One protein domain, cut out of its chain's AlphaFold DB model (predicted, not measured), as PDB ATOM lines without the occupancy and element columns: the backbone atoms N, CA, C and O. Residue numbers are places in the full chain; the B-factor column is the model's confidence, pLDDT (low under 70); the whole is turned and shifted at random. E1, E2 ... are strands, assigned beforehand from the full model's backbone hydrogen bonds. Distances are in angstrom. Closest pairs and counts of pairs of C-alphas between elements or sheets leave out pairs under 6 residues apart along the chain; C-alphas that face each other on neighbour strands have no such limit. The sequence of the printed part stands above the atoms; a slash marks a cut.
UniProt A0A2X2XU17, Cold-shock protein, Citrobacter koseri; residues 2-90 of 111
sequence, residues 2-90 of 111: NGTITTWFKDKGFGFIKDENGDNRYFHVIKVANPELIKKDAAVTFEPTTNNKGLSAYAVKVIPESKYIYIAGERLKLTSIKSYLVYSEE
ATOM      1  N   ASN A   2     190.181 155.938 107.538       84.69
ATOM      2  CA  ASN A   2     188.864 155.411 107.202       84.69
ATOM      3  C   ASN A   2     187.794 156.401 107.689       84.69
ATOM      4  O   ASN A   2     188.025 157.231 108.564       84.69
ATOM      5  N   GLY A   3     186.611 156.337 107.107       87.56
ATOM      6  CA  GLY A   3     185.471 157.030 107.671       87.56
ATOM      7  C   GLY A   3     184.200 156.712 106.927       87.56
ATOM      8  O   GLY A   3     184.190 155.980 105.936       87.56
ATOM      9  N   THR A   4     183.119 157.280 107.427       88.38
ATOM     10  CA  THR A   4     181.769 156.971 106.980       88.38
ATOM     11  C   THR A   4     181.100 158.234 106.482       88.38
ATOM     12  O   THR A   4     181.143 159.283 107.127       88.38
ATOM     13  N   ILE A   5     180.467 158.153 105.318       88.38
ATOM     14  CA  ILE A   5     179.750 159.295 104.755       88.38
ATOM     15  C   ILE A   5     178.464 159.521 105.548       88.38
ATOM     16  O   ILE A   5     177.524 158.734 105.454       88.38
ATOM     17  N   THR A   6     178.388 160.623 106.292       87.69
ATOM     18  CA  THR A   6     177.178 160.974 107.057       87.69
ATOM     19  C   THR A   6     176.144 161.649 106.170       87.69
ATOM     20  O   THR A   6     174.947 161.383 106.260       87.69
ATOM     21  N   THR A   7     176.618 162.530 105.288       86.06
ATOM     22  CA  THR A   7     175.779 163.343 104.414       86.06
ATOM     23  C   THR A   7     176.423 163.437 103.043       86.06
ATOM     24  O   THR A   7     177.591 163.804 102.921       86.06
ATOM     25  N   TRP A   8     175.647 163.140 102.006       87.62
ATOM     26  CA  TRP A   8     176.088 163.205 100.619       87.62
ATOM     27  C   TRP A   8     175.068 163.947  99.762       87.62
ATOM     28  O   TRP A   8     173.918 163.521  99.657       87.62
ATOM     29  N   PHE A   9     175.503 165.030  99.119       87.06
ATOM     30  CA  PHE A   9     174.711 165.791  98.160       87.06
ATOM     31  C   PHE A   9     175.198 165.486  96.750       87.06
ATOM     32  O   PHE A   9     176.076 166.166  96.220       87.06
ATOM     33  N   LYS A  10     174.594 164.473  96.122       83.31
ATOM     34  CA  LYS A  10     174.912 164.080  94.740       83.31
ATOM     35  C   LYS A  10     174.718 165.226  93.741       83.31
ATOM     36  O   LYS A  10     175.521 165.365  92.830       83.31
ATOM     37  N   ASP A  11     173.686 166.044  93.947       83.94
ATOM     38  CA  ASP A  11     173.333 167.175  93.078       83.94
ATOM     39  C   ASP A  11     174.422 168.259  93.051       83.94
ATOM     40  O   ASP A  11     174.828 168.728  91.993       83.94
ATOM     41  N   LYS A  12     174.970 168.591  94.226       83.69
ATOM     42  CA  LYS A  12     176.027 169.599  94.367       83.69
ATOM     43  C   LYS A  12     177.446 169.023  94.334       83.69
ATOM     44  O   LYS A  12     178.405 169.786  94.314       83.69
ATOM     45  N   GLY A  13     177.596 167.699  94.360       84.06
ATOM     46  CA  GLY A  13     178.893 167.028  94.325       84.06
ATOM     47  C   GLY A  13     179.743 167.222  95.585       84.06
ATOM     48  O   GLY A  13     180.969 167.182  95.500       84.06
ATOM     49  N   PHE A  14     179.136 167.424  96.755       87.38
ATOM     50  CA  PHE A  14     179.870 167.516  98.022       87.38
ATOM     51  C   PHE A  14     179.222 166.687  99.124       87.38
ATOM     52  O   PHE A  14     178.041 166.342  99.070       87.38
ATOM     53  N   GLY A  15     179.995 166.401 100.163       88.44
ATOM     54  CA  GLY A  15     179.478 165.745 101.351       88.44
ATOM     55  C   GLY A  15     180.377 165.908 102.563       88.44
ATOM     56  O   GLY A  15     181.370 166.639 102.553       88.44
ATOM     57  N   PHE A  16     180.003 165.181 103.607       89.00
ATOM     58  CA  PHE A  16     180.731 165.103 104.860       89.00
ATOM     59  C   PHE A  16     181.055 163.650 105.177       89.00
ATOM     60  O   PHE A  16     180.180 162.780 105.129       89.00
ATOM     61  N   ILE A  17     182.320 163.407 105.504       88.75
ATOM     62  CA  ILE A  17     182.792 162.125 106.017       88.75
ATOM     63  C   ILE A  17     183.083 162.309 107.494       88.75
ATOM     64  O   ILE A  17     183.759 163.259 107.880       88.75
ATOM     65  N   LYS A  18     182.560 161.403 108.309       89.25
ATOM     66  CA  LYS A  18     182.912 161.290 109.715       89.25
ATOM     67  C   LYS A  18     184.036 160.277 109.847       89.25
ATOM     68  O   LYS A  18     183.880 159.128 109.438       89.25
ATOM     69  N   ASP A  19     185.164 160.734 110.363       87.75
ATOM     70  CA  ASP A  19     186.314 159.890 110.676       87.75
ATOM     71  C   ASP A  19     186.044 159.036 111.927       87.75
ATOM     72  O   ASP A  19     185.131 159.337 112.704       87.75
ATOM     73  N   GLU A  20     186.860 158.010 112.167       81.19
ATOM     74  CA  GLU A  20     186.822 157.232 113.414       81.19
ATOM     75  C   GLU A  20     187.098 158.107 114.651       81.19
ATOM     76  O   GLU A  20     186.533 157.872 115.717       81.19
ATOM     77  N   ASN A  21     187.852 159.200 114.482       76.88
ATOM     78  CA  ASN A  21     188.078 160.208 115.527       76.88
ATOM     79  C   ASN A  21     186.832 161.051 115.865       76.88
ATOM     80  O   ASN A  21     186.846 161.832 116.813       76.88
ATOM     81  N   GLY A  22     185.743 160.922 115.101       78.00
ATOM     82  CA  GLY A  22     184.524 161.709 115.283       78.00
ATOM     83  C   GLY A  22     184.547 163.080 114.603       78.00
ATOM     84  O   GLY A  22     183.540 163.786 114.652       78.00
ATOM     85  N   ASP A  23     185.641 163.435 113.927       84.00
ATOM     86  CA  ASP A  23     185.748 164.662 113.142       84.00
ATOM     87  C   ASP A  23     184.960 164.574 111.834       84.00
ATOM     88  O   ASP A  23     185.108 163.632 111.049       84.00
ATOM     89  N   ASN A  24     184.178 165.618 111.554       85.75
ATOM     90  CA  ASN A  24     183.508 165.777 110.272       85.75
ATOM     91  C   ASN A  24     184.426 166.514 109.297       85.75
ATOM     92  O   ASN A  24     184.724 167.696 109.461       85.75
ATOM     93  N   ARG A  25     184.831 165.819 108.238       86.25
ATOM     94  CA  ARG A  25     185.683 166.353 107.180       86.25
ATOM     95  C   ARG A  25     184.857 166.604 105.932       86.25
ATOM     96  O   ARG A  25     184.084 165.752 105.487       86.25
ATOM     97  N   TYR A  26     185.031 167.785 105.359       87.75
ATOM     98  CA  TYR A  26     184.392 168.144 104.104       87.75
ATOM     99  C   TYR A  26     185.087 167.446 102.930       87.75
ATOM    100  O   TYR A  26     186.316 167.468 102.822       87.75
ATOM    101  N   PHE A  27     184.312 166.869 102.012       86.44
ATOM    102  CA  PHE A  27     184.850 166.296 100.782       86.44
ATOM    103  C   PHE A  27     184.051 166.729  99.555       86.44
ATOM    104  O   PHE A  27     182.854 167.011  99.622       86.44
ATOM    105  N   HIS A  28     184.734 166.756  98.413       85.88
ATOM    106  CA  HIS A  28     184.154 167.106  97.123       85.88
ATOM    107  C   HIS A  28     184.334 165.955  96.134       85.88
ATOM    108  O   HIS A  28     185.386 165.315  96.105       85.88
ATOM    109  N   VAL A  29     183.336 165.739  95.279       82.31
ATOM    110  CA  VAL A  29     183.280 164.672  94.268       82.31
ATOM    111  C   VAL A  29     184.494 164.671  93.343       82.31
ATOM    112  O   VAL A  29     184.993 163.621  92.969       82.31
ATOM    113  N   ILE A  30     185.032 165.857  93.046       81.81
ATOM    114  CA  ILE A  30     186.200 166.041  92.169       81.81
ATOM    115  C   ILE A  30     187.487 165.416  92.727       81.81
ATOM    116  O   ILE A  30     188.447 165.206  91.995       81.81
ATOM    117  N   LYS A  31     187.531 165.160  94.039       74.25
ATOM    118  CA  LYS A  31     188.648 164.506  94.733       74.25
ATOM    119  C   LYS A  31     188.342 163.037  95.055       74.25
ATOM    120  O   LYS A  31     189.125 162.410  95.770       74.25
ATOM    121  N   VAL A  32     187.218 162.507  94.563       79.62
ATOM    122  CA  VAL A  32     186.800 161.112  94.731       79.62
ATOM    123  C   VAL A  32     187.152 160.333  93.465       79.62
ATOM    124  O   VAL A  32     186.820 160.763  92.366       79.62
ATOM    125  N   ALA A  33     187.791 159.172  93.616       75.69
ATOM    126  CA  ALA A  33     188.157 158.328  92.476       75.69
ATOM    127  C   ALA A  33     186.929 157.698  91.787       75.69
ATOM    128  O   ALA A  33     186.879 157.631  90.566       75.69
ATOM    129  N   ASN A  34     185.929 157.281  92.576       75.12
ATOM    130  CA  ASN A  34     184.714 156.604  92.107       75.12
ATOM    131  C   ASN A  34     183.453 157.317  92.628       75.12
ATOM    132  O   ASN A  34     182.860 156.886  93.625       75.12
ATOM    133  N   PRO A  35     183.041 158.430  92.003       71.00
ATOM    134  CA  PRO A  35     181.951 159.258  92.509       71.00
ATOM    135  C   PRO A  35     180.568 158.595  92.422       71.00
ATOM    136  O   PRO A  35     179.667 158.921  93.191       71.00
ATOM    137  N   GLU A  36     180.400 157.631  91.520       72.19
ATOM    138  CA  GLU A  36     179.164 156.863  91.337       72.19
ATOM    139  C   GLU A  36     178.864 155.882  92.480       72.19
ATOM    140  O   GLU A  36     177.708 155.524  92.705       72.19
ATOM    141  N   LEU A  37     179.895 155.474  93.227       74.00
ATOM    142  CA  LEU A  37     179.770 154.521  94.329       74.00
ATOM    143  C   LEU A  37     179.443 155.200  95.664       74.00
ATOM    144  O   LEU A  37     179.125 154.510  96.631       74.00
ATOM    145  N   ILE A  38     179.494 156.534  95.728       81.62
ATOM    146  CA  ILE A  38     179.243 157.292  96.955       81.62
ATOM    147  C   ILE A  38     177.778 157.120  97.372       81.62
ATOM    148  O   ILE A  38     176.852 157.540  96.671       81.62
ATOM    149  N   LYS A  39     177.574 156.536  98.552       79.12
ATOM    150  CA  LYS A  39     176.268 156.385  99.194       79.12
ATOM    151  C   LYS A  39     176.323 156.916 100.618       79.12
ATOM    152  O   LYS A  39     177.378 156.927 101.249       79.12
ATOM    153  N   LYS A  40     175.167 157.350 101.117       82.00
ATOM    154  CA  LYS A  40     174.991 157.648 102.538       82.00
ATOM    155  C   LYS A  40     175.301 156.378 103.345       82.00
ATOM    156  O   LYS A  40     174.918 155.296 102.904       82.00
ATOM    157  N   ASP A  41     176.024 156.526 104.451       82.31
ATOM    158  CA  ASP A  41     176.466 155.439 105.336       82.31
ATOM    159  C   ASP A  41     177.492 154.466 104.722       82.31
ATOM    160  O   ASP A  41     177.823 153.447 105.321       82.31
ATOM    161  N   ALA A  42     178.058 154.776 103.547       82.44
ATOM    162  CA  ALA A  42     179.126 153.961 102.975       82.44
ATOM    163  C   ALA A  42     180.478 154.237 103.649       82.44
ATOM    164  O   ALA A  42     180.825 155.388 103.947       82.44
ATOM    165  N   ALA A  43     181.255 153.166 103.821       84.94
ATOM    166  CA  ALA A  43     182.637 153.235 104.261       84.94
ATOM    167  C   ALA A  43     183.533 153.725 103.119       84.94
ATOM    168  O   ALA A  43     183.468 153.262 101.975       84.94
ATOM    169  N   VAL A  44     184.396 154.678 103.433       86.25
ATOM    170  CA  VAL A  44     185.337 155.264 102.488       86.25
ATOM    171  C   VAL A  44     186.714 155.370 103.124       86.25
ATOM    172  O   VAL A  44     186.858 155.563 104.328       86.25
ATOM    173  N   THR A  45     187.749 155.248 102.305       87.38
ATOM    174  CA  THR A  45     189.124 155.585 102.678       87.38
ATOM    175  C   THR A  45     189.475 156.922 102.066       87.38
ATOM    176  O   THR A  45     189.202 157.166 100.897       87.38
ATOM    177  N   PHE A  46     190.072 157.808 102.843       86.31
ATOM    178  CA  PHE A  46     190.490 159.117 102.364       86.31
ATOM    179  C   PHE A  46     191.711 159.590 103.135       86.31
ATOM    180  O   PHE A  46     192.061 159.059 104.197       86.31
ATOM    181  N   GLU A  47     192.352 160.616 102.603       86.62
ATOM    182  CA  GLU A  47     193.455 161.275 103.272       86.62
ATOM    183  C   GLU A  47     192.970 162.590 103.896       86.62
ATOM    184  O   GLU A  47     192.430 163.451 103.189       86.62
ATOM    185  N   PRO A  48     193.084 162.742 105.228       84.50
ATOM    186  CA  PRO A  48     192.731 163.981 105.902       84.50
ATOM    187  C   PRO A  48     193.695 165.084 105.461       84.50
ATOM    188  O   PRO A  48     194.908 164.912 105.443       84.50
ATOM    189  N   THR A  49     193.167 166.251 105.139       83.06
ATOM    190  CA  THR A  49     193.969 167.440 104.866       83.06
ATOM    191  C   THR A  49     193.319 168.656 105.506       83.06
ATOM    192  O   THR A  49     192.138 168.648 105.849       83.06
ATOM    193  N   THR A  50     194.093 169.706 105.738       81.19
ATOM    194  CA  THR A  50     193.577 170.968 106.266       81.19
ATOM    195  C   THR A  50     193.652 172.011 105.163       81.19
ATOM    196  O   THR A  50     194.673 172.141 104.492       81.19
ATOM    197  N   ASN A  51     192.553 172.716 104.922       76.81
ATOM    198  CA  ASN A  51     192.498 173.797 103.945       76.81
ATOM    199  C   ASN A  51     191.963 175.061 104.629       76.81
ATOM    200  O   ASN A  51     191.435 175.004 105.735       76.81
ATOM    201  N   ASN A  52     192.055 176.212 103.968       73.50
ATOM    202  CA  ASN A  52     191.683 177.525 104.502       73.50
ATOM    203  C   ASN A  52     190.227 177.606 105.027       73.50
ATOM    204  O   ASN A  52     189.915 178.455 105.852       73.50
ATOM    205  N   LYS A  53     189.345 176.691 104.589       69.38
ATOM    206  CA  LYS A  53     187.945 176.568 105.036       69.38
ATOM    207  C   LYS A  53     187.695 175.496 106.112       69.38
ATOM    208  O   LYS A  53     186.546 175.303 106.497       69.38
ATOM    209  N   GLY A  54     188.731 174.794 106.577       78.31
ATOM    210  CA  GLY A  54     188.648 173.764 107.615       78.31
ATOM    211  C   GLY A  54     189.186 172.393 107.194       78.31
ATOM    212  O   GLY A  54     189.907 172.242 106.201       78.31
ATOM    213  N   LEU A  55     188.822 171.378 107.981       79.94
ATOM    214  CA  LEU A  55     189.212 169.984 107.776       79.94
ATOM    215  C   LEU A  55     188.568 169.447 106.494       79.94
ATOM    216  O   LEU A  55     187.344 169.392 106.355       79.94
ATOM    217  N   SER A  56     189.403 169.028 105.555       83.19
ATOM    218  CA  SER A  56     188.986 168.461 104.281       83.19
ATOM    219  C   SER A  56     189.562 167.064 104.082       83.19
ATOM    220  O   SER A  56     190.423 166.606 104.833       83.19
ATOM    221  N   ALA A  57     189.033 166.347 103.102       82.25
ATOM    222  CA  ALA A  57     189.513 165.033 102.710       82.25
ATOM    223  C   ALA A  57     189.866 165.033 101.220       82.25
ATOM    224  O   ALA A  57     189.114 165.567 100.398       82.25
ATOM    225  N   TYR A  58     191.001 164.433 100.866       80.06
ATOM    226  CA  TYR A  58     191.419 164.221  99.482       80.06
ATOM    227  C   TYR A  58     191.630 162.733  99.186       80.06
ATOM    228  O   TYR A  58     191.671 161.909 100.100       80.06
ATOM    229  N   ALA A  59     191.705 162.393  97.895       81.06
ATOM    230  CA  ALA A  59     191.867 161.019  97.414       81.06
ATOM    231  C   ALA A  59     190.830 160.046  98.008       81.06
ATOM    232  O   ALA A  59     191.156 158.934  98.422       81.06
ATOM    233  N   VAL A  60     189.566 160.475  98.055       81.88
ATOM    234  CA  VAL A  60     188.488 159.666  98.624       81.88
ATOM    235  C   VAL A  60     188.247 158.456  97.721       81.88
ATOM    236  O   VAL A  60     187.937 158.581  96.533       81.88
ATOM    237  N   LYS A  61     188.381 157.265  98.288       81.25
ATOM    238  CA  LYS A  61     188.075 155.980  97.674       81.25
ATOM    239  C   LYS A  61     186.900 155.381  98.417       81.25
ATOM    240  O   LYS A  61     186.985 155.078  99.605       81.25
ATOM    241  N   VAL A  62     185.789 155.216  97.714       82.31
ATOM    242  CA  VAL A  62     184.666 154.476  98.276       82.31
ATOM    243  C   VAL A  62     185.062 153.014  98.349       82.31
ATOM    244  O   VAL A  62     185.479 152.451  97.336       82.31
ATOM    245  N   ILE A  63     184.950 152.424  99.538       77.75
ATOM    246  CA  ILE A  63     185.088 150.988  99.731       77.75
ATOM    247  C   ILE A  63     183.662 150.448  99.653       77.75
ATOM    248  O   ILE A  63     182.944 150.472 100.654       77.75
ATOM    249  N   PRO A  64     183.177 150.025  98.471       69.06
ATOM    250  CA  PRO A  64     181.936 149.279  98.449       69.06
ATOM    251  C   PRO A  64     182.128 148.030  99.313       69.06
ATOM    252  O   PRO A  64     183.206 147.425  99.294       69.06
ATOM    253  N   GLU A  65     181.079 147.611 100.025       63.22
ATOM    254  CA  GLU A  65     181.022 146.242 100.529       63.22
ATOM    255  C   GLU A  65     181.187 145.339  99.316       63.22
ATOM    256  O   GLU A  65     180.317 145.238  98.442       63.22
ATOM    257  N   SER A  66     182.394 144.801  99.191       58.25
ATOM    258  CA  SER A  66     182.782 144.044  98.029       58.25
ATOM    259  C   SER A  66     181.933 142.796  98.091       58.25
ATOM    260  O   SER A  66     182.151 141.894  98.894       58.25
ATOM    261  N   LYS A  67     180.910 142.758  97.236       63.06
ATOM    262  CA  LYS A  67     180.031 141.597  97.108       63.06
ATOM    263  C   LYS A  67     180.830 140.356  96.706       63.06
ATOM    264  O   LYS A  67     180.275 139.266  96.754       63.06
ATOM    265  N   TYR A  68     182.097 140.530  96.318       66.88
ATOM    266  CA  TYR A  68     183.046 139.507  95.935       66.88
ATOM    267  C   TYR A  68     184.388 139.719  96.645       66.88
ATOM    268  O   TYR A  68     184.893 140.836  96.690       66.88
ATOM    269  N   ILE A  69     184.965 138.641  97.151       75.88
ATOM    270  CA  ILE A  69     186.352 138.527  97.603       75.88
ATOM    271  C   ILE A  69     187.147 137.765  96.537       75.88
ATOM    272  O   ILE A  69     186.587 136.921  95.833       75.88
ATOM    273  N   TYR A  70     188.439 138.063  96.407       68.88
ATOM    274  CA  TYR A  70     189.329 137.363  95.485       68.88
ATOM    275  C   TYR A  70     190.361 136.567  96.276       68.88
ATOM    276  O   TYR A  70     191.171 137.159  96.986       68.88
ATOM    277  N   ILE A  71     190.328 135.240  96.165       76.12
ATOM    278  CA  ILE A  71     191.292 134.342  96.816       76.12
ATOM    279  C   ILE A  71     191.942 133.500  95.723       76.12
ATOM    280  O   ILE A  71     191.236 132.887  94.931       76.12
ATOM    281  N   ALA A  72     193.278 133.497  95.652       74.69
ATOM    282  CA  ALA A  72     194.046 132.733  94.658       74.69
ATOM    283  C   ALA A  72     193.610 132.967  93.188       74.69
ATOM    284  O   ALA A  72     193.686 132.071  92.354       74.69
ATOM    285  N   GLY A  73     193.137 134.177  92.866       76.00
ATOM    286  CA  GLY A  73     192.638 134.527  91.528       76.00
ATOM    287  C   GLY A  73     191.175 134.148  91.265       76.00
ATOM    288  O   GLY A  73     190.644 134.483  90.209       76.00
ATOM    289  N   GLU A  74     190.492 133.521  92.222       76.81
ATOM    290  CA  GLU A  74     189.082 133.158  92.107       76.81
ATOM    291  C   GLU A  74     188.168 134.214  92.733       76.81
ATOM    292  O   GLU A  74     188.455 134.747  93.804       76.81
ATOM    293  N   ARG A  75     187.043 134.517  92.071       77.44
ATOM    294  CA  ARG A  75     186.018 135.454  92.559       77.44
ATOM    295  C   ARG A  75     184.963 134.730  93.401       77.44
ATOM    296  O   ARG A  75     184.080 134.074  92.854       77.44
ATOM    297  N   LEU A  76     184.969 134.904  94.719       75.19
ATOM    298  CA  LEU A  76     183.936 134.342  95.596       75.19
ATOM    299  C   LEU A  76     182.959 135.420  96.040       75.19
ATOM    300  O   LEU A  76     183.356 136.466  96.534       75.19
ATOM    301  N   LYS A  77     181.658 135.175  95.889       76.06
ATOM    302  CA  LYS A  77     180.621 136.119  96.321       76.06
ATOM    303  C   LYS A  77     180.436 136.036  97.839       76.06
ATOM    304  O   LYS A  77     180.211 134.948  98.351       76.06
ATOM    305  N   LEU A  78     180.430 137.168  98.541       70.88
ATOM    306  CA  LEU A  78     180.267 137.237  99.999       70.88
ATOM    307  C   LEU A  78     178.969 136.548 100.467       70.88
ATOM    308  O   LEU A  78     178.991 135.744 101.387       70.88
ATOM    309  N   THR A  79     177.853 136.759  99.757       69.06
ATOM    310  CA  THR A  79     176.566 136.063  99.997       69.06
ATOM    311  C   THR A  79     176.658 134.537  99.889       69.06
ATOM    312  O   THR A  79     175.832 133.829 100.459       69.06
ATOM    313  N   SER A  80     177.617 134.013  99.128       73.75
ATOM    314  CA  SER A  80     177.788 132.571  98.942       73.75
ATOM    315  C   SER A  80     178.569 131.918 100.088       73.75
ATOM    316  O   SER A  80     178.602 130.690 100.161       73.75
ATOM    317  N   ILE A  81     179.155 132.700 100.998       73.75
ATOM    318  CA  ILE A  81     179.904 132.201 102.153       73.75
ATOM    319  C   ILE A  81     178.916 131.963 103.300       73.75
ATOM    320  O   ILE A  81     178.522 132.886 104.004       73.75
ATOM    321  N   LYS A  82     178.476 130.710 103.465       69.62
ATOM    322  CA  LYS A  82     177.523 130.313 104.521       69.62
ATOM    323  C   LYS A  82     178.175 130.099 105.891       69.62
ATOM    324  O   LYS A  82     177.499 130.189 106.906       69.62
ATOM    325  N   SER A  83     179.460 129.766 105.907       63.09
ATOM    326  CA  SER A  83     180.265 129.538 107.104       63.09
ATOM    327  C   SER A  83     181.732 129.681 106.713       63.09
ATOM    328  O   SER A  83     182.104 129.313 105.596       63.09
ATOM    329  N   TYR A  84     182.550 130.223 107.605       68.19
ATOM    330  CA  TYR A  84     183.991 130.345 107.427       68.19
ATOM    331  C   TYR A  84     184.693 129.898 108.707       68.19
ATOM    332  O   TYR A  84     184.196 130.110 109.811       68.19
ATOM    333  N   LEU A  85     185.854 129.266 108.547       68.50
ATOM    334  CA  LEU A  85     186.739 128.891 109.643       68.50
ATOM    335  C   LEU A  85     187.941 129.831 109.608       68.50
ATOM    336  O   LEU A  85     188.619 129.933 108.588       68.50
ATOM    337  N   VAL A  86     188.182 130.533 110.712       58.00
ATOM    338  CA  VAL A  86     189.386 131.349 110.878       58.00
ATOM    339  C   VAL A  86     190.470 130.431 111.419       58.00
ATOM    340  O   VAL A  86     190.414 130.021 112.575       58.00
ATOM    341  N   TYR A  87     191.429 130.081 110.566       63.25
ATOM    342  CA  TYR A  87     192.655 129.422 110.994       63.25
ATOM    343  C   TYR A  87     193.738 130.489 111.127       63.25
ATOM    344  O   TYR A  87     194.057 131.168 110.151       63.25
ATOM    345  N   SER A  88     194.255 130.671 112.338       61.72
ATOM    346  CA  SER A  88     195.412 131.520 112.597       61.72
ATOM    347  C   SER A  88     196.533 130.607 113.059       61.72
ATOM    348  O   SER A  88     196.493 130.114 114.183       61.72
ATOM    349  N   GLU A  89     197.499 130.349 112.184       62.75
ATOM    350  CA  GLU A  89     198.751 129.718 112.588       62.75
ATOM    351  C   GLU A  89     199.717 130.835 112.974       62.75
ATOM    352  O   GLU A  89     200.128 131.651 112.146       62.75
ATOM    353  N   GLU A  90     200.023 130.917 114.261       58.53
ATOM    354  CA  GLU A  90     201.084 131.768 114.778       58.53
ATOM    355  C   GLU A  90     202.419 131.149 114.366       58.53
ATOM    356  O   GLU A  90     203.007 130.342 115.081       58.53
TER     357      GLU A  90
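Overview. This is residues 2 to 90 of the 111 residues of the protein "Cold-shock protein" of Citrobacter koseri (UniProt A0A2X2XU17). A small barrel of five strands, E1 to E5, with its edge strands E3 and E5 coming side by side, is joined by the thin link of residues 63 to 67 to a separate small hairpin, E6 and E7. Residues 81 to 90 stick out as a free tail. The 89 printed residues have no named helix and seven named strands, E1 to E7 in order, class all strand; the barrel's sheet, E3 E2 E1 E4 E5, is antiparallel, as is E6 E7. The whole is loose, with a radius of gyration of the C-alphas of 16.3 A and spans of 48 by 33 by 20 A.

Arrangement. Begin at E1, residues 2 to 9, a hairpin with E2, residues 14 to 19; N 6 and O 16, 3.0 A apart, are within hydrogen-bond range. E2 and E3, residues 24 to 28, are the next hairpin, with N 17 and O 25 at 2.9 A; E1 E2 E3 are a meander, each strand the antiparallel neighbour of the one before. With E4, residues 43 to 51, they are a Greek key, the fourth strand antiparallel to the first, N 3 and O 44 at 2.9 A. E5, residues 54 to 62, is a hairpin with E4, N 49 and O 56 at 2.8 A. This strongly twisted, curled sheet is a folded sheet, bent back on itself: E3 E2 face E4 E5, with E1 as the hinge. The closest C-alphas of E3 and E5, Tyr 26 and Ser 56, are 4.6 A apart. E6, residues 68 to 71, and E7, residues 74 to 77, are a hairpin, N 69 and O 76 at 2.8 A, apart from E1 to E5.

Along the chain. Find C-alpha 2 at (188.864, 155.411, 107.202); E1 runs 19.7 A from there, bending by 63 degrees at residue 6. E2 is 16.1 A long and E3 13.2 A. E4, 22.8 A, bends by 55 degrees at residue 47, and E5, 21.8 A, by 70 degrees at residue 59. E6 is 9.8 A long; E7, 9.9 A, ends at C-alpha 77, (180.621, 136.119, 96.321).

Size, cuts and confidence. The two C-alphas farthest apart, Asp 11 and Glu 90, are 49.9 A apart. The printed part has no cut; E3 to E4 is a long link, the others are tight. Mean pLDDT of the printed part is 78.4; look for values under 70 at residues 53, 64 to 68, 70, 79 and 82 to 90.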